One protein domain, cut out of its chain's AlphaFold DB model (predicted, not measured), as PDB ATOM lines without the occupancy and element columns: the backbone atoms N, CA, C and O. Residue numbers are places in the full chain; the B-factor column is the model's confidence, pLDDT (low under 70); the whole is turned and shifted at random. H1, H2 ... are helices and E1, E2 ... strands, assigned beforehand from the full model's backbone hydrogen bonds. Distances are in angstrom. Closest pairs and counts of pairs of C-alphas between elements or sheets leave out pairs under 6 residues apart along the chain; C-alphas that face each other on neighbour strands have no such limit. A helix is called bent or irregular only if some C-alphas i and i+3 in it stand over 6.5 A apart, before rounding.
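Overview. This is residues 62 to 186 of the 186 residues of an uncharacterized protein of Paraburkholderia phenoliruptrix (UniProt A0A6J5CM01). The model is a loose rod: a helical hairpin of H2b and H3 reaches toward one end, and a mostly loop-built part with the short helices H4 and H5 makes the other. H3 lies near the middle, with E1 packed along it, and H1 packs on H6 with one part of its length. The printed part has 125 residues with six named helices and one named strand, in the order H1 H2 H3 H4 H5 H6 E1, and its class is mostly helix. It is loose, with a radius of gyration of the C-alphas of 17.9 A and spans of 61 by 30 by 25 A.

Arrangement. Begin at H1, residues 65 to 76, and pass over a tight link to H2, residues 78 to 106. By its hydrogen bonds H2 was assigned as one helix, but it is bent: C-alphas 85 and 88 are 8.0 A apart. Its arms H2a, residues 78 to 85, and H2b, residues 88 to 106, stand about perpendicular at 75 degrees. H1 and H2a touch only at the corner, and only just, with 3 pairs of C-alphas within 8 A; the closest C-alphas, of Glu 73 and Leu 79, are 6.7 A apart. Next find H3, residues 117 to 132, which forms a helical hairpin with H2b, a shallow tilt of 22 degrees, opposite ways. Here residues 90 to 97 touch residues 117 to 123, closest at the C-alphas of Ala 93 and Ala 119, 4.9 A. H4, residues 135 to 138, only just touches H2a, with 3 pairs of C-alphas within 8 A, closest at Val 78 and Ile 136, 7.4 A. H5, residues 147 to 150, touches no helix. Farther on, H6, residues 176 to 180, touches residues 65 to 69 of H1, closest at the C-alphas of Thr 65 and Tyr 177, 5.8 A. E1, residues 181 to 185, pairs with no named strand; its closest C-alpha to H3 is that of Ile 182, 5.3 A from Thr 124. In H1, H2a, H2b, H3 and H6 every O i to N i+4 pair is within hydrogen-bond range; H4 and H5 are too short for such a pair.

Along the chain. Find C-alpha 65 at (-29.756, -14.413, 96.143); from there H1 runs 15.7 A. H2a measures 10.7 A, H2b 26.7 A, and H3 22.5 A. E1 covers 14.1 A and ends at C-alpha 185, (-40.956, -30.857, 100.438).

Size, cuts and confidence. The C-alphas farthest apart are those of Gly 108 and Lys 163, 60.8 A. The printed part has no cut, and the long link is H5 to H6, residues 151 to 175. Mean pLDDT of the printed part is 78.6; look for values under 70 at residues 138 to 158, among others.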
ATOM      1  N   THR A  62     -29.484  -4.795  91.439       57.47
ATOM      2  CA  THR A  62     -29.303  -5.352  92.774       57.47
ATOM      3  C   THR A  62     -29.380  -6.865  92.621       57.47
ATOM      4  O   THR A  62     -30.481  -7.405  92.637       57.47
ATOM      5  N   LYS A  63     -28.241  -7.531  92.379       70.44
ATOM      6  CA  LYS A  63     -28.193  -8.990  92.207       70.44
ATOM      7  C   LYS A  63     -28.952  -9.641  93.350       70.44
ATOM      8  O   LYS A  63     -28.767  -9.240  94.501       70.44
ATOM      9  N   THR A  64     -29.817 -10.596  93.059       78.62
ATOM     10  CA  THR A  64     -30.586 -11.267  94.111       78.62
ATOM     11  C   THR A  64     -29.899 -12.561  94.542       78.62
ATOM     12  O   THR A  64     -28.999 -13.063  93.863       78.62
ATOM     13  N   THR A  65     -30.252 -13.096  95.711       78.12
ATOM     14  CA  THR A  65     -29.756 -14.413  96.143       78.12
ATOM     15  C   THR A  65     -30.191 -15.524  95.209       78.12
ATOM     16  O   THR A  65     -29.390 -16.434  95.014       78.12
ATOM     17  N   GLY A  66     -31.371 -15.430  94.588       75.88
ATOM     18  CA  GLY A  66     -31.801 -16.363  93.548       75.88
ATOM     19  C   GLY A  66     -30.843 -16.387  92.355       75.88
ATOM     20  O   GLY A  66     -30.317 -17.443  92.017       75.88
ATOM     21  N   GLU A  67     -30.521 -15.220  91.785       76.50
ATOM     22  CA  GLU A  67     -29.584 -15.119  90.654       76.50
ATOM     23  C   GLU A  67     -28.169 -15.596  91.022       76.50
ATOM     24  O   GLU A  67     -27.475 -16.231  90.229       76.50
ATOM     25  N   VAL A  68     -27.713 -15.295  92.242       75.81
ATOM     26  CA  VAL A  68     -26.410 -15.768  92.726       75.81
ATOM     27  C   VAL A  68     -26.409 -17.285  92.895       75.81
ATOM     28  O   VAL A  68     -25.413 -17.912  92.547       75.81
ATOM     29  N   ALA A  69     -27.495 -17.874  93.396       78.75
ATOM     30  CA  ALA A  69     -27.618 -19.320  93.524       78.75
ATOM     31  C   ALA A  69     -27.568 -20.008  92.159       78.75
ATOM     32  O   ALA A  69     -26.784 -20.933  91.998       78.75
ATOM     33  N   GLU A  70     -28.302 -19.508  91.164       81.19
ATOM     34  CA  GLU A  70     -28.290 -20.060  89.804       81.19
ATOM     35  C   GLU A  70     -26.881 -20.039  89.190       81.19
ATOM     36  O   GLU A  70     -26.395 -21.055  88.698       81.19
ATOM     37  N   ILE A  71     -26.161 -18.919  89.323       79.75
ATOM     38  CA  ILE A  71     -24.773 -18.798  88.847       79.75
ATOM     39  C   ILE A  71     -23.828 -19.757  89.586       79.75
ATOM     40  O   ILE A  71     -22.839 -20.218  89.008       79.75
ATOM     41  N   LEU A  72     -24.060 -20.002  90.877       76.56
ATOM     42  CA  LEU A  72     -23.242 -20.915  91.672       76.56
ATOM     43  C   LEU A  72     -23.532 -22.378  91.336       76.56
ATOM     44  O   LEU A  72     -22.586 -23.159  91.259       76.56
ATOM     45  N   GLU A  73     -24.788 -22.727  91.067       78.94
ATOM     46  CA  GLU A  73     -25.160 -24.056  90.586       78.94
ATOM     47  C   GLU A  73     -24.593 -24.332  89.197       78.94
ATOM     48  O   GLU A  73     -23.937 -25.350  89.005       78.94
ATOM     49  N   GLU A  74     -24.737 -23.404  88.249       78.56
ATOM     50  CA  GLU A  74     -24.227 -23.596  86.884       78.56
ATOM     51  C   GLU A  74     -22.700 -23.777  86.856       78.56
ATOM     52  O   GLU A  74     -22.163 -24.521  86.036       78.56
ATOM     53  N   LYS A  75     -21.981 -23.099  87.758       74.69
ATOM     54  CA  LYS A  75     -20.512 -23.109  87.771       74.69
ATOM     55  C   LYS A  75     -19.895 -24.186  88.646       74.69
ATOM     56  O   LYS A  75     -18.791 -24.624  88.341       74.69
ATOM     57  N   TYR A  76     -20.540 -24.530  89.756       72.19
ATOM     58  CA  TYR A  76     -19.938 -25.370  90.791       72.19
ATOM     59  C   TYR A  76     -20.855 -26.499  91.274       72.19
ATOM     60  O   TYR A  76     -20.385 -27.334  92.042       72.19
ATOM     61  N   GLY A  77     -22.127 -26.533  90.857       79.56
ATOM     62  CA  GLY A  77     -23.089 -27.574  91.239       79.56
ATOM     63  C   GLY A  77     -23.185 -27.773  92.752       79.56
ATOM     64  O   GLY A  77     -23.088 -28.903  93.231       79.56
ATOM     65  N   VAL A  78     -23.265 -26.688  93.529       78.44
ATOM     66  CA  VAL A  78     -23.123 -26.738  94.995       78.44
ATOM     67  C   VAL A  78     -24.252 -27.542  95.641       78.44
ATOM     68  O   VAL A  78     -23.997 -28.365  96.519       78.44
ATOM     69  N   LEU A  79     -25.490 -27.324  95.207       79.12
ATOM     70  CA  LEU A  79     -26.665 -28.024  95.717       79.12
ATOM     71  C   LEU A  79     -26.768 -29.444  95.157       79.12
ATOM     72  O   LEU A  79     -27.156 -30.346  95.897       79.12
ATOM     73  N   ASP A  80     -26.383 -29.662  93.898       81.81
ATOM     74  CA  ASP A  80     -26.388 -31.001  93.289       81.81
ATOM     75  C   ASP A  80     -25.375 -31.933  93.976       81.81
ATOM     76  O   ASP A  80     -25.689 -33.049  94.398       81.81
ATOM     77  N   THR A  81     -24.164 -31.429  94.213       81.38
ATOM     78  CA  THR A  81     -23.117 -32.178  94.924       81.38
ATOM     79  C   THR A  81     -23.481 -32.426  96.385       81.38
ATOM     80  O   THR A  81     -23.231 -33.520  96.897       81.38
ATOM     81  N   PHE A  82     -24.134 -31.466  97.047       83.62
ATOM     82  CA  PHE A  82     -24.707 -31.674  98.377       83.62
ATOM     83  C   PHE A  82     -25.754 -32.791  98.373       83.62
ATOM     84  O   PHE A  82     -25.674 -33.695  99.209       83.62
ATOM     85  N   ALA A  83     -26.710 -32.747  97.440       83.50
ATOM     86  CA  ALA A  83     -27.753 -33.757  97.332       83.50
ATOM     87  C   ALA A  83     -27.124 -35.140  97.149       83.50
ATOM     88  O   ALA A  83     -27.399 -36.039  97.939       83.50
ATOM     89  N   PHE A  84     -26.198 -35.289  96.200       82.75
ATOM     90  CA  PHE A  84     -25.518 -36.557  95.952       82.75
ATOM     91  C   PHE A  84     -24.763 -37.083  97.181       82.75
ATOM     92  O   PHE A  84     -24.884 -38.255  97.537       82.75
ATOM     93  N   ALA A  85     -24.012 -36.218  97.864       83.00
ATOM     94  CA  ALA A  85     -23.203 -36.614  99.010       83.00
ATOM     95  C   ALA A  85     -24.029 -36.959 100.258       83.00
ATOM     96  O   ALA A  85     -23.618 -37.804 101.055       83.00
ATOM     97  N   ARG A  86     -25.170 -36.290 100.454       86.06
ATOM     98  CA  ARG A  86     -25.993 -36.387 101.670       86.06
ATOM     99  C   ARG A  86     -27.322 -37.103 101.462       86.06
ATOM    100  O   ARG A  86     -28.099 -37.193 102.406       86.06
ATOM    101  N   LEU A  87     -27.558 -37.693 100.290       85.31
ATOM    102  CA  LEU A  87     -28.693 -38.579  99.994       85.31
ATOM    103  C   LEU A  87     -29.058 -39.551 101.138       85.31
ATOM    104  O   LEU A  87     -30.228 -39.570 101.521       85.31
ATOM    105  N   PRO A  88     -28.120 -40.330 101.723       87.25
ATOM    106  CA  PRO A  88     -28.468 -41.255 102.805       87.25
ATOM    107  C   PRO A  88     -28.921 -40.536 104.085       87.25
ATOM    108  O   PRO A  88     -29.848 -40.993 104.752       87.25
ATOM    109  N   ASP A  89     -28.313 -39.395 104.412       88.50
ATOM    110  CA  ASP A  89     -28.669 -38.607 105.596       88.50
ATOM    111  C   ASP A  89     -30.026 -37.904 105.415       88.50
ATOM    112  O   ASP A  89     -30.820 -37.815 106.351       88.50
ATOM    113  N   ILE A  90     -30.320 -37.442 104.194       88.06
ATOM    114  CA  ILE A  90     -31.612 -36.863 103.803       88.06
ATOM    115  C   ILE A  90     -32.723 -37.908 103.932       88.06
ATOM    116  O   ILE A  90     -33.764 -37.614 104.521       88.06
ATOM    117  N   ALA A  91     -32.498 -39.122 103.419       87.56
ATOM    118  CA  ALA A  91     -33.459 -40.218 103.521       87.56
ATOM    119  C   ALA A  91     -33.763 -40.550 104.987       87.56
ATOM    120  O   ALA A  91     -34.926 -40.617 105.374       87.56
ATOM    121  N   LYS A  92     -32.727 -40.636 105.826       90.56
ATOM    122  CA  LYS A  92     -32.894 -40.873 107.260       90.56
ATOM    123  C   LYS A  92     -33.671 -39.754 107.961       90.56
ATOM    124  O   LYS A  92     -34.573 -40.029 108.743       90.56
ATOM    125  N   ALA A  93     -33.364 -38.491 107.666       89.69
ATOM    126  CA  ALA A  93     -34.090 -37.361 108.247       89.69
ATOM    127  C   ALA A  93     -35.580 -37.371 107.860       89.69
ATOM    128  O   ALA A  93     -36.437 -37.007 108.670       89.69
ATOM    129  N   LEU A  94     -35.888 -37.797 106.632       88.81
ATOM    130  CA  LEU A  94     -37.256 -37.981 106.161       88.81
ATOM    131  C   LEU A  94     -37.958 -39.132 106.896       88.81
ATOM    132  O   LEU A  94     -39.080 -38.948 107.368       88.81
ATOM    133  N   GLU A  95     -37.295 -40.283 107.031       89.12
ATOM    134  CA  GLU A  95     -37.793 -41.444 107.781       89.12
ATOM    135  C   GLU A  95     -38.119 -41.081 109.233       89.12
ATOM    136  O   GLU A  95     -39.235 -41.337 109.686       89.12
ATOM    137  N   ASP A  96     -37.195 -40.413 109.929       90.88
ATOM    138  CA  ASP A  96     -37.368 -39.989 111.322       90.88
ATOM    139  C   ASP A  96     -38.559 -39.024 111.474       90.88
ATOM    140  O   ASP A  96     -39.347 -39.133 112.419       90.88
ATOM    141  N   SER A  97     -38.732 -38.095 110.524       89.38
ATOM    142  CA  SER A  97     -39.856 -37.150 110.539       89.38
ATOM    143  C   SER A  97     -41.192 -37.874 110.373       89.38
ATOM    144  O   SER A  97     -42.123 -37.617 111.133       89.38
ATOM    145  N   ILE A  98     -41.293 -38.812 109.426       88.81
ATOM    146  CA  ILE A  98     -42.522 -39.588 109.197       88.81
ATOM    147  C   ILE A  98     -42.812 -40.513 110.386       88.81
ATOM    148  O   ILE A  98     -43.955 -40.574 110.843       88.81
ATOM    149  N   ALA A  99     -41.796 -41.201 110.911       89.69
ATOM    150  CA  ALA A  99     -41.931 -42.080 112.067       89.69
ATOM    151  C   ALA A  99     -42.459 -41.313 113.287       89.69
ATOM    152  O   ALA A  99     -43.445 -41.733 113.891       89.69
ATOM    153  N   GLY A 100     -41.897 -40.137 113.585       88.19
ATOM    154  CA  GLY A 100     -42.359 -39.298 114.694       88.19
ATOM    155  C   GLY A 100     -43.809 -38.816 114.543       88.19
ATOM    156  O   GLY A 100     -44.557 -38.757 115.525       88.19
ATOM    157  N   GLN A 101     -44.253 -38.517 113.317       87.94
ATOM    158  CA  GLN A 101     -45.659 -38.180 113.053       87.94
ATOM    159  C   GLN A 101     -46.581 -39.383 113.253       87.94
ATOM    160  O   GLN A 101     -47.652 -39.250 113.850       87.94
ATOM    161  N   LEU A 102     -46.161 -40.561 112.786       88.19
ATOM    162  CA  LEU A 102     -46.922 -41.794 112.943       88.19
ATOM    163  C   LEU A 102     -47.064 -42.176 114.419       88.19
ATOM    164  O   LEU A 102     -48.168 -42.474 114.868       88.19
ATOM    165  N   GLU A 103     -45.983 -42.101 115.193       89.25
ATOM    166  CA  GLU A 103     -46.005 -42.335 116.640       89.25
ATOM    167  C   GLU A 103     -46.953 -41.369 117.353       89.25
ATOM    168  O   GLU A 103     -47.768 -41.790 118.176       89.25
ATOM    169  N   THR A 104     -46.910 -40.082 116.996       89.56
ATOM    170  CA  THR A 104     -47.820 -39.068 117.548       89.56
ATOM    171  C   THR A 104     -49.278 -39.432 117.280       89.56
ATOM    172  O   THR A 104     -50.102 -39.382 118.193       89.56
ATOM    173  N   MET A 105     -49.589 -39.861 116.056       88.88
ATOM    174  CA  MET A 105     -50.929 -40.305 115.679       88.88
ATOM    175  C   MET A 105     -51.349 -41.576 116.439       88.88
ATOM    176  O   MET A 105     -52.476 -41.656 116.928       88.88
ATOM    177  N   MET A 106     -50.448 -42.552 116.595       90.00
ATOM    178  CA  MET A 106     -50.707 -43.797 117.332       90.00
ATOM    179  C   MET A 106     -50.938 -43.564 118.830       90.00
ATOM    180  O   MET A 106     -51.737 -44.269 119.445       90.00
ATOM    181  N   MET A 107     -50.287 -42.559 119.415       93.12
ATOM    182  CA  MET A 107     -50.505 -42.139 120.804       93.12
ATOM    183  C   MET A 107     -51.790 -41.313 120.998       93.12
ATOM    184  O   MET A 107     -52.070 -40.867 122.110       93.12
ATOM    185  N   GLY A 108     -52.582 -41.100 119.940       89.06
ATOM    186  CA  GLY A 108     -53.801 -40.289 119.977       89.06
ATOM    187  C   GLY A 108     -53.543 -38.778 119.970       89.06
ATOM    188  O   GLY A 108     -54.448 -37.999 120.267       89.06
ATOM    189  N   GLY A 109     -52.317 -38.356 119.652       86.50
ATOM    190  CA  GLY A 109     -51.962 -36.963 119.417       86.50
ATOM    191  C   GLY A 109     -52.404 -36.486 118.032       86.50
ATOM    192  O   GLY A 109     -52.705 -37.277 117.139       86.50
ATOM    193  N   ASN A 110     -52.431 -35.167 117.843       82.94
ATOM    194  CA  ASN A 110     -52.712 -34.574 116.539       82.94
ATOM    195  C   ASN A 110     -51.384 -34.373 115.783       82.94
ATOM    196  O   ASN A 110     -50.547 -33.615 116.286       82.94
ATOM    197  N   PRO A 111     -51.155 -35.031 114.629       78.88
ATOM    198  CA  PRO A 111     -49.945 -34.815 113.840       78.88
ATOM    199  C   PRO A 111     -49.848 -33.355 113.370       78.88
ATOM    200  O   PRO A 111     -50.853 -32.647 113.253       78.88
ATOM    201  N   SER A 112     -48.630 -32.871 113.124       77.44
ATOM    202  CA  SER A 112     -48.427 -31.490 112.676       77.44
ATOM    203  C   SER A 112     -48.921 -31.285 111.245       77.44
ATOM    204  O   SER A 112     -48.833 -32.179 110.409       77.44
ATOM    205  N   GLY A 113     -49.387 -30.068 110.935       77.81
ATOM    206  CA  GLY A 113     -49.901 -29.723 109.600       77.81
ATOM    207  C   GLY A 113     -48.885 -29.882 108.459       77.81
ATOM    208  O   GLY A 113     -49.293 -30.069 107.320       77.81
ATOM    209  N   ASN A 114     -47.583 -29.848 108.764       82.62
ATOM    210  CA  ASN A 114     -46.517 -30.291 107.865       82.62
ATOM    211  C   ASN A 114     -45.843 -31.541 108.477       82.62
ATOM    212  O   ASN A 114     -45.181 -31.399 109.512       82.62
ATOM    213  N   PRO A 115     -45.992 -32.743 107.888       81.12
ATOM    214  CA  PRO A 115     -45.373 -33.966 108.401       81.12
ATOM    215  C   PRO A 115     -43.852 -34.022 108.174       81.12
ATOM    216  O   PRO A 115     -43.163 -34.823 108.810       81.12
ATOM    217  N   PHE A 116     -43.313 -33.157 107.309       86.75
ATOM    218  CA  PHE A 116     -41.901 -33.114 106.929       86.75
ATOM    219  C   PHE A 116     -41.113 -31.983 107.593       86.75
ATOM    220  O   PHE A 116     -39.897 -31.923 107.434       86.75
ATOM    221  N   GLY A 117     -41.750 -31.108 108.379       85.25
ATOM    222  CA  GLY A 117     -41.091 -29.912 108.928       85.25
ATOM    223  C   GLY A 117     -39.830 -30.204 109.763       85.25
ATOM    224  O   GLY A 117     -38.890 -29.401 109.785       85.25
ATOM    225  N   GLY A 118     -39.775 -31.373 110.414       85.62
ATOM    226  CA  GLY A 118     -38.577 -31.852 111.109       85.62
ATOM    227  C   GLY A 118     -37.438 -32.189 110.142       85.62
ATOM    228  O   GLY A 118     -36.311 -31.715 110.320       85.62
ATOM    229  N   ALA A 119     -37.746 -32.940 109.081       86.88
ATOM    230  CA  ALA A 119     -36.802 -33.261 108.013       86.88
ATOM    231  C   ALA A 119     -36.295 -31.996 107.302       86.88
ATOM    232  O   ALA A 119     -35.089 -31.823 107.165       86.88
ATOM    233  N   GLU A 120     -37.181 -31.071 106.925       89.75
ATOM    234  CA  GLU A 120     -36.839 -29.803 106.256       89.75
ATOM    235  C   GLU A 120     -35.828 -28.972 107.056       89.75
ATOM    236  O   GLU A 120     -34.828 -28.480 106.522       89.75
ATOM    237  N   SER A 121     -36.056 -28.864 108.367       88.19
ATOM    238  CA  SER A 121     -35.172 -28.141 109.285       88.19
ATOM    239  C   SER A 121     -33.805 -28.822 109.409       88.19
ATOM    240  O   SER A 121     -32.764 -28.153 109.398       88.19
ATOM    241  N   SER A 122     -33.798 -30.156 109.487       89.38
ATOM    242  CA  SER A 122     -32.574 -30.959 109.543       89.38
ATOM    243  C   SER A 122     -31.762 -30.824 108.252       89.38
ATOM    244  O   SER A 122     -30.586 -30.461 108.294       89.38
ATOM    245  N   ILE A 123     -32.404 -30.988 107.092       89.81
ATOM    246  CA  ILE A 123     -31.777 -30.879 105.767       89.81
ATOM    247  C   ILE A 123     -31.229 -29.472 105.537       89.81
ATOM    248  O   ILE A 123     -30.083 -29.321 105.117       89.81
ATOM    249  N   THR A 124     -31.985 -28.434 105.900       89.31
ATOM    250  CA  THR A 124     -31.509 -27.043 105.830       89.31
ATOM    251  C   THR A 124     -30.246 -26.838 106.676       89.31
ATOM    252  O   THR A 124     -29.310 -26.153 106.258       89.31
ATOM    253  N   THR A 125     -30.186 -27.451 107.861       89.62
ATOM    254  CA  THR A 125     -29.008 -27.387 108.738       89.62
ATOM    255  C   THR A 125     -27.823 -28.148 108.141       89.62
ATOM    256  O   THR A 125     -26.708 -27.627 108.129       89.62
ATOM    257  N   MET A 126     -28.057 -29.341 107.586       87.19
ATOM    258  CA  MET A 126     -27.034 -30.128 106.889       87.19
ATOM    259  C   MET A 126     -26.443 -29.360 105.706       87.19
ATOM    260  O   MET A 126     -25.225 -29.285 105.573       87.19
ATOM    261  N   MET A 127     -27.286 -28.708 104.908       85.81
ATOM    262  CA  MET A 127     -26.869 -27.887 103.771       85.81
ATOM    263  C   MET A 127     -26.016 -26.691 104.216       85.81
ATOM    264  O   MET A 127     -24.947 -26.423 103.663       85.81
ATOM    265  N   LYS A 128     -26.428 -25.998 105.282       87.69
ATOM    266  CA  LYS A 128     -25.645 -24.902 105.876       87.69
ATOM    267  C   LYS A 128     -24.296 -25.376 106.410       87.69
ATOM    268  O   LYS A 128     -23.302 -24.656 106.261       87.69
ATOM    269  N   ASN A 129     -24.243 -26.559 107.014       86.50
ATOM    270  CA  ASN A 129     -23.004 -27.156 107.505       86.50
ATOM    271  C   ASN A 129     -22.085 -27.587 106.361       86.50
ATOM    272  O   ASN A 129     -20.901 -27.278 106.421       86.50
ATOM    273  N   PHE A 130     -22.620 -28.190 105.298       83.88
ATOM    274  CA  PHE A 130     -21.864 -28.609 104.113       83.88
ATOM    275  C   PHE A 130     -21.045 -27.455 103.514       83.88
ATOM    276  O   PHE A 130     -19.839 -27.577 103.288       83.88
ATOM    277  N   VAL A 131     -21.677 -26.287 103.358       82.31
ATOM    278  CA  VAL A 131     -21.008 -25.069 102.871       82.31
ATOM    279  C   VAL A 131     -20.025 -24.509 103.911       82.31
ATOM    280  O   VAL A 131     -18.936 -24.054 103.562       82.31
ATOM    281  N   SER A 132     -20.370 -24.552 105.203       80.06
ATOM    282  CA  SER A 132     -19.535 -23.974 106.274       80.06
ATOM    283  C   SER A 132     -18.274 -24.783 106.567       80.06
ATOM    284  O   SER A 132     -17.235 -24.201 106.880       80.06
ATOM    285  N   LEU A 133     -18.363 -26.108 106.466       80.62
ATOM    286  CA  LEU A 133     -17.282 -27.057 106.729       80.62
ATOM    287  C   LEU A 133     -16.358 -27.262 105.527       80.62
ATOM    288  O   LEU A 133     -15.422 -28.047 105.626       80.62
ATOM    289  N   GLN A 134     -16.586 -26.550 104.417       75.81
ATOM    290  CA  GLN A 134     -15.781 -26.683 103.197       75.81
ATOM    291  C   GLN A 134     -15.810 -28.109 102.623       75.81
ATOM    292  O   GLN A 134     -14.885 -28.500 101.917       75.81
ATOM    293  N   GLU A 135     -16.869 -28.891 102.879       71.75
ATOM    294  CA  GLU A 135     -16.955 -30.287 102.419       71.75
ATOM    295  C   GLU A 135     -16.845 -30.379 100.892       71.75
ATOM    296  O   GLU A 135     -16.142 -31.239 100.368       71.75
ATOM    297  N   ILE A 136     -17.425 -29.408 100.184       71.94
ATOM    298  CA  ILE A 136     -17.320 -29.281  98.728       71.94
ATOM    299  C   ILE A 136     -15.876 -29.061  98.235       71.94
ATOM    300  O   ILE A 136     -15.512 -29.517  97.155       71.94
ATOM    301  N   GLU A 137     -15.014 -28.429  99.041       71.50
ATOM    302  CA  GLU A 137     -13.592 -28.238  98.712       71.50
ATOM    303  C   GLU A 137     -12.800 -29.549  98.806       71.50
ATOM    304  O   GLU A 137     -11.772 -29.704  98.147       71.50
ATOM    305  N   HIS A 138     -13.288 -30.506  99.596       69.50
ATOM    306  CA  HIS A 138     -12.682 -31.826  99.751       69.50
ATOM    307  C   HIS A 138     -13.149 -32.836  98.696       69.50
ATOM    308  O   HIS A 138     -12.494 -33.862  98.521       69.50
ATOM    309  N   MET A 139     -14.226 -32.540  97.962       67.12
ATOM    310  CA  MET A 139     -14.758 -33.409  96.903       67.12
ATOM    311  C   MET A 139     -14.076 -33.222  95.541       67.12
ATOM    312  O   MET A 139     -14.357 -33.972  94.613       67.12
ATOM    313  N   GLY A 140     -13.146 -32.265  95.421       60.16
ATOM    314  CA  GLY A 140     -12.307 -32.114  94.227       60.16
ATOM    315  C   GLY A 140     -13.028 -31.545  93.002       60.16
ATOM    316  O   GLY A 140     -12.604 -31.804  91.878       60.16
ATOM    317  N   ILE A 141     -14.101 -30.776  93.206       68.69
ATOM    318  CA  ILE A 141     -14.851 -30.108  92.132       68.69
ATOM    319  C   ILE A 141     -14.001 -28.996  91.505       68.69
ATOM    320  O   ILE A 141     -13.348 -28.214  92.200       68.69
ATOM    321  N   GLU A 142     -14.014 -28.912  90.174       57.03
ATOM    322  CA  GLU A 142     -13.234 -27.924  89.434       57.03
ATOM    323  C   GLU A 142     -13.634 -26.487  89.826       57.03
ATOM    324  O   GLU A 142     -14.805 -26.121  89.862       57.03
ATOM    325  N   GLY A 143     -12.644 -25.653  90.162       58.53
ATOM    326  CA  GLY A 143     -12.867 -24.258  90.566       58.53
ATOM    327  C   GLY A 143     -13.196 -24.041  92.052       58.53
ATOM    328  O   GLY A 143     -13.274 -22.889  92.491       58.53
ATOM    329  N   VAL A 144     -13.299 -25.116  92.837       63.25
ATOM    330  CA  VAL A 144     -13.392 -25.098  94.301       63.25
ATOM    331  C   VAL A 144     -12.058 -25.615  94.875       63.25
ATOM    332  O   VAL A 144     -11.627 -26.696  94.488       63.25
ATOM    333  N   PRO A 145     -11.351 -24.888  95.768       63.22
ATOM    334  CA  PRO A 145     -11.726 -23.646  96.450       63.22
ATOM    335  C   PRO A 145     -11.695 -22.413  95.543       63.22
ATOM    336  O   PRO A 145     -10.762 -22.203  94.764       63.22
ATOM    337  N   THR A 146     -12.675 -21.524  95.712       66.19
ATOM    338  CA  THR A 146     -12.720 -20.277  94.934       66.19
ATOM    339  C   THR A 146     -11.543 -19.354  95.279       66.19
ATOM    340  O   THR A 146     -11.124 -19.231  96.432       66.19
ATOM    341  N   LYS A 147     -11.030 -18.607  94.291       62.62
ATOM    342  CA  LYS A 147      -9.944 -17.626  94.517       62.62
ATOM    343  C   LYS A 147     -10.312 -16.567  95.569       62.62
ATOM    344  O   LYS A 147      -9.436 -16.081  96.276       62.62
ATOM    345  N   ALA A 148     -11.596 -16.225  95.696       59.03
ATOM    346  CA  ALA A 148     -12.094 -15.299  96.716       59.03
ATOM    347  C   ALA A 148     -11.966 -15.873  98.141       59.03
ATOM    348  O   ALA A 148     -11.544 -15.159  99.051       59.03
ATOM    349  N   ALA A 149     -12.249 -17.166  98.312       66.38
ATOM    350  CA  ALA A 149     -12.097 -17.885  99.575       66.38
ATOM    351  C   ALA A 149     -10.628 -17.994 100.008       66.38
ATOM    352  O   ALA A 149     -10.302 -17.704 101.163       66.38
ATOM    353  N   LEU A 150      -9.734 -18.314  99.062       69.38
ATOM    354  CA  LEU A 150      -8.282 -18.345  99.286       69.38
ATOM    355  C   LEU A 150      -7.725 -16.973  99.691       69.38
ATOM    356  O   LEU A 150      -6.874 -16.893 100.570       69.38
ATOM    357  N   ASN A 151      -8.239 -15.898  99.087       59.69
ATOM    358  CA  ASN A 151      -7.843 -14.524  99.401       59.69
ATOM    359  C   ASN A 151      -8.516 -13.959 100.666       59.69
ATOM    360  O   ASN A 151      -8.261 -12.807 101.016       59.69
ATOM    361  N   GLY A 152      -9.386 -14.727 101.332       63.06
ATOM    362  CA  GLY A 152     -10.074 -14.290 102.547       63.06
ATOM    363  C   GLY A 152     -10.987 -13.079 102.332       63.06
ATOM    364  O   GLY A 152     -11.133 -12.253 103.239       63.06
ATOM    365  N   VAL A 153     -11.572 -12.930 101.135       69.06
ATOM    366  CA  VAL A 153     -12.426 -11.778 100.818       69.06
ATOM    367  C   VAL A 153     -13.615 -11.745 101.775       69.06
ATOM    368  O   VAL A 153     -14.285 -12.755 101.993       69.06
ATOM    369  N   ASN A 154     -13.828 -10.590 102.406       68.31
ATOM    370  CA  ASN A 154     -14.892 -10.422 103.386       68.31
ATOM    371  C   ASN A 154     -15.523  -9.035 103.288       68.31
ATOM    372  O   ASN A 154     -15.064  -8.078 103.919       68.31
ATOM    373  N   HIS A 155     -16.628  -8.933 102.554       69.62
ATOM    374  CA  HIS A 155     -17.363  -7.675 102.409       69.62
ATOM    375  C   HIS A 155     -18.002  -7.144 103.708       69.62
ATOM    376  O   HIS A 155     -18.470  -6.004 103.733       69.62
ATOM    377  N   ARG A 156     -17.976  -7.903 104.816       68.19
ATOM    378  CA  ARG A 156     -18.408  -7.409 106.139       68.19
ATOM    379  C   ARG A 156     -17.369  -6.497 106.795       68.19
ATOM    380  O   ARG A 156     -17.732  -5.663 107.625       68.19
ATOM    381  N   LEU A 157     -16.087  -6.652 106.459       69.69
ATOM    382  CA  LEU A 157     -15.000  -5.860 107.039       69.69
ATOM    383  C   LEU A 157     -14.816  -4.533 106.297       69.69
ATOM    384  O   LEU A 157     -15.136  -4.395 105.121       69.69
ATOM    385  N   LYS A 158     -14.231  -3.546 106.987       69.56
ATOM    386  CA  LYS A 158     -13.906  -2.235 106.395       69.56
ATOM    387  C   LYS A 158     -12.918  -2.345 105.223       69.56
ATOM    388  O   LYS A 158     -12.956  -1.518 104.319       69.56
ATOM    389  N   HIS A 159     -12.058  -3.364 105.238       71.69
ATOM    390  CA  HIS A 159     -11.108  -3.672 104.170       71.69
ATOM    391  C   HIS A 159     -11.335  -5.111 103.671       71.69
ATOM    392  O   HIS A 159     -10.678  -6.036 104.153       71.69
ATOM    393  N   PRO A 160     -12.267  -5.319 102.719       66.25
ATOM    394  CA  PRO A 160     -12.657  -6.655 102.263       66.25
ATOM    395  C   PRO A 160     -11.530  -7.473 101.639       66.25
ATOM    396  O   PRO A 160     -11.500  -8.685 101.799       66.25
ATOM    397  N   TYR A 161     -10.583  -6.805 100.980       72.06
ATOM    398  CA  TYR A 161      -9.472  -7.420 100.246       72.06
ATOM    399  C   TYR A 161      -8.134  -7.339 100.998       72.06
ATOM    400  O   TYR A 161      -7.064  -7.402 100.388       72.06
ATOM    401  N   ALA A 162      -8.158  -7.109 102.313       71.12
ATOM    402  CA  ALA A 162      -6.931  -7.047 103.094       71.12
ATOM    403  C   ALA A 162      -6.241  -8.421 103.106       71.12
ATOM    404  O   ALA A 162      -6.843  -9.415 103.495       71.12
ATOM    405  N   LYS A 163      -4.949  -8.463 102.755       65.06
ATOM    406  CA  LYS A 163      -4.135  -9.699 102.757       65.06
ATOM    407  C   LYS A 163      -4.002 -10.363 104.134       65.06
ATOM    408  O   LYS A 163      -3.564 -11.501 104.216       65.06
ATOM    409  N   ALA A 164      -4.339  -9.640 105.204       69.94
ATOM    410  CA  ALA A 164      -4.359 -10.150 106.571       69.94
ATOM    411  C   ALA A 164      -5.657 -10.904 106.917       69.94
ATOM    412  O   ALA A 164      -5.769 -11.440 108.017       69.94
ATOM    413  N   ASN A 165      -6.650 -10.925 106.019       70.75
ATOM    414  CA  ASN A 165      -7.890 -11.643 106.268       70.75
ATOM    415  C   ASN A 165      -7.637 -13.162 106.202       70.75
ATOM    416  O   ASN A 165      -6.992 -13.632 105.262       70.75
ATOM    417  N   PRO A 166      -8.135 -13.944 107.176       73.44
ATOM    418  CA  PRO A 166      -7.979 -15.393 107.160       73.44
ATOM    419  C   PRO A 166      -8.757 -16.013 105.993       73.44
ATOM    420  O   PRO A 166      -9.803 -15.495 105.590       73.44
ATOM    421  N   ARG A 167      -8.274 -17.160 105.491       74.31
ATOM    422  CA  ARG A 167      -9.002 -17.992 104.520       74.31
ATOM    423  C   ARG A 167     -10.406 -18.286 105.050       74.31
ATOM    424  O   ARG A 167     -10.574 -18.592 106.232       74.31
ATOM    425  N   ARG A 168     -11.408 -18.203 104.177       72.25
ATOM    426  CA  ARG A 168     -12.812 -18.480 104.520       72.25
ATOM    427  C   ARG A 168     -13.338 -19.657 103.704       72.25
ATOM    428  O   ARG A 168     -12.739 -19.964 102.677       72.25
ATOM    429  N   PRO A 169     -14.433 -20.301 104.137       73.50
ATOM    430  CA  PRO A 169     -15.137 -21.251 103.289       73.50
ATOM    431  C   PRO A 169     -15.581 -20.622 101.972       73.50
ATOM    432  O   PRO A 169     -16.026 -19.468 101.949       73.50
ATOM    433  N   SER A 170     -15.457 -21.383 100.884       70.06
ATOM    434  CA  SER A 170     -16.025 -21.007  99.591       70.06
ATOM    435  C   SER A 170     -17.517 -20.691  99.719       70.06
ATOM    436  O   SER A 170     -18.223 -21.266 100.542       70.06
ATOM    437  N   PHE A 171     -17.985 -19.721  98.926       70.19
ATOM    438  CA  PHE A 171     -19.389 -19.282  98.865       70.19
ATOM    439  C   PHE A 171     -19.915 -18.487 100.083       70.19
ATOM    440  O   PHE A 171     -21.061 -18.035 100.070       70.19
ATOM    441  N   ILE A 172     -19.080 -18.203 101.099       69.19
ATOM    442  CA  ILE A 172     -19.448 -17.385 102.274       69.19
ATOM    443  C   ILE A 172     -18.718 -16.030 102.277       69.19
ATOM    444  O   ILE A 172     -17.813 -15.779 103.080       69.19
ATOM    445  N   ASP A 173     -19.157 -15.119 101.407       62.34
ATOM    446  CA  ASP A 173     -18.627 -13.747 101.354       62.34
ATOM    447  C   ASP A 173     -19.395 -12.804 102.301       62.34
ATOM    448  O   ASP A 173     -18.915 -12.430 103.374       62.34
ATOM    449  N   THR A 174     -20.659 -12.508 101.979       64.38
ATOM    450  CA  THR A 174     -21.546 -11.666 102.807       64.38
ATOM    451  C   THR A 174     -22.383 -12.458 103.810       64.38
ATOM    452  O   THR A 174     -23.142 -11.860 104.568       64.38
ATOM    453  N   SER A 175     -22.274 -13.792 103.819       74.38
ATOM    454  CA  SER A 175     -23.167 -14.748 104.505       74.38
ATOM    455  C   SER A 175     -24.643 -14.722 104.080       74.38
ATOM    456  O   SER A 175     -25.401 -15.555 104.567       74.38
ATOM    457  N   LEU A 176     -25.045 -13.839 103.153       81.56
ATOM    458  CA  LEU A 176     -26.439 -13.721 102.714       81.56
ATOM    459  C   LEU A 176     -26.914 -15.017 102.043       81.56
ATOM    460  O   LEU A 176     -27.832 -15.639 102.562       81.56
ATOM    461  N   TYR A 177     -26.204 -15.475 101.005       80.56
ATOM    462  CA  TYR A 177     -26.458 -16.756 100.330       80.56
ATOM    463  C   TYR A 177     -26.590 -17.925 101.317       80.56
ATOM    464  O   TYR A 177     -27.596 -18.623 101.324       80.56
ATOM    465  N   TRP A 178     -25.621 -18.080 102.225       82.25
ATOM    466  CA  TRP A 178     -25.640 -19.128 103.247       82.25
ATOM    467  C   TRP A 178     -26.851 -19.031 104.188       82.25
ATOM    468  O   TRP A 178     -27.457 -20.039 104.548       82.25
ATOM    469  N   SER A 179     -27.221 -17.818 104.603       83.81
ATOM    470  CA  SER A 179     -28.331 -17.609 105.535       83.81
ATOM    471  C   SER A 179     -29.693 -17.912 104.912       83.81
ATOM    472  O   SER A 179     -30.580 -18.401 105.617       83.81
ATOM    473  N   THR A 180     -29.833 -17.670 103.606       86.12
ATOM    474  CA  THR A 180     -31.079 -17.839 102.853       86.12
ATOM    475  C   THR A 180     -31.304 -19.255 102.349       86.12
ATOM    476  O   THR A 180     -32.378 -19.518 101.826       86.12
ATOM    477  N   LEU A 181     -30.333 -20.158 102.504       86.06
ATOM    478  CA  LEU A 181     -30.480 -21.578 102.183       86.06
ATOM    479  C   LEU A 181     -31.674 -22.191 102.930       86.06
ATOM    480  O   LEU A 181     -31.759 -22.080 104.159       86.06
ATOM    481  N   ILE A 182     -32.560 -22.840 102.177       89.00
ATOM    482  CA  ILE A 182     -33.767 -23.503 102.668       89.00
ATOM    483  C   ILE A 182     -34.042 -24.779 101.865       89.00
ATOM    484  O   ILE A 182     -33.788 -24.833 100.661       89.00
ATOM    485  N   ALA A 183     -34.551 -25.799 102.549       89.44
ATOM    486  CA  ALA A 183     -35.055 -27.024 101.949       89.44
ATOM    487  C   ALA A 183     -36.528 -27.216 102.327       89.44
ATOM    488  O   ALA A 183     -36.890 -26.969 103.478       89.44
ATOM    489  N   TRP A 184     -37.360 -27.643 101.380       89.62
ATOM    490  CA  TRP A 184     -38.776 -27.942 101.617       89.62
ATOM    491  C   TRP A 184     -39.245 -29.122 100.767       89.62
ATOM    492  O   TRP A 184     -38.639 -29.418  99.735       89.62
ATOM    493  N   PHE A 185     -40.306 -29.797 101.207       86.19
ATOM    494  CA  PHE A 185     -40.956 -30.857 100.438       86.19
ATOM    495  C   PHE A 185     -42.286 -30.374  99.838       86.19
ATOM    496  O   PHE A 185     -42.983 -29.572 100.460       86.19
ATOM    497  N   ASP A 186     -42.620 -30.870  98.645       83.44
ATOM    498  CA  ASP A 186     -43.924 -30.720  97.967       83.44
ATOM    499  C   ASP A 186     -44.412 -32.088  97.464       83.44
ATOM    500  O   ASP A 186     -43.548 -32.880  97.007       83.44
TER     501      ASP A 186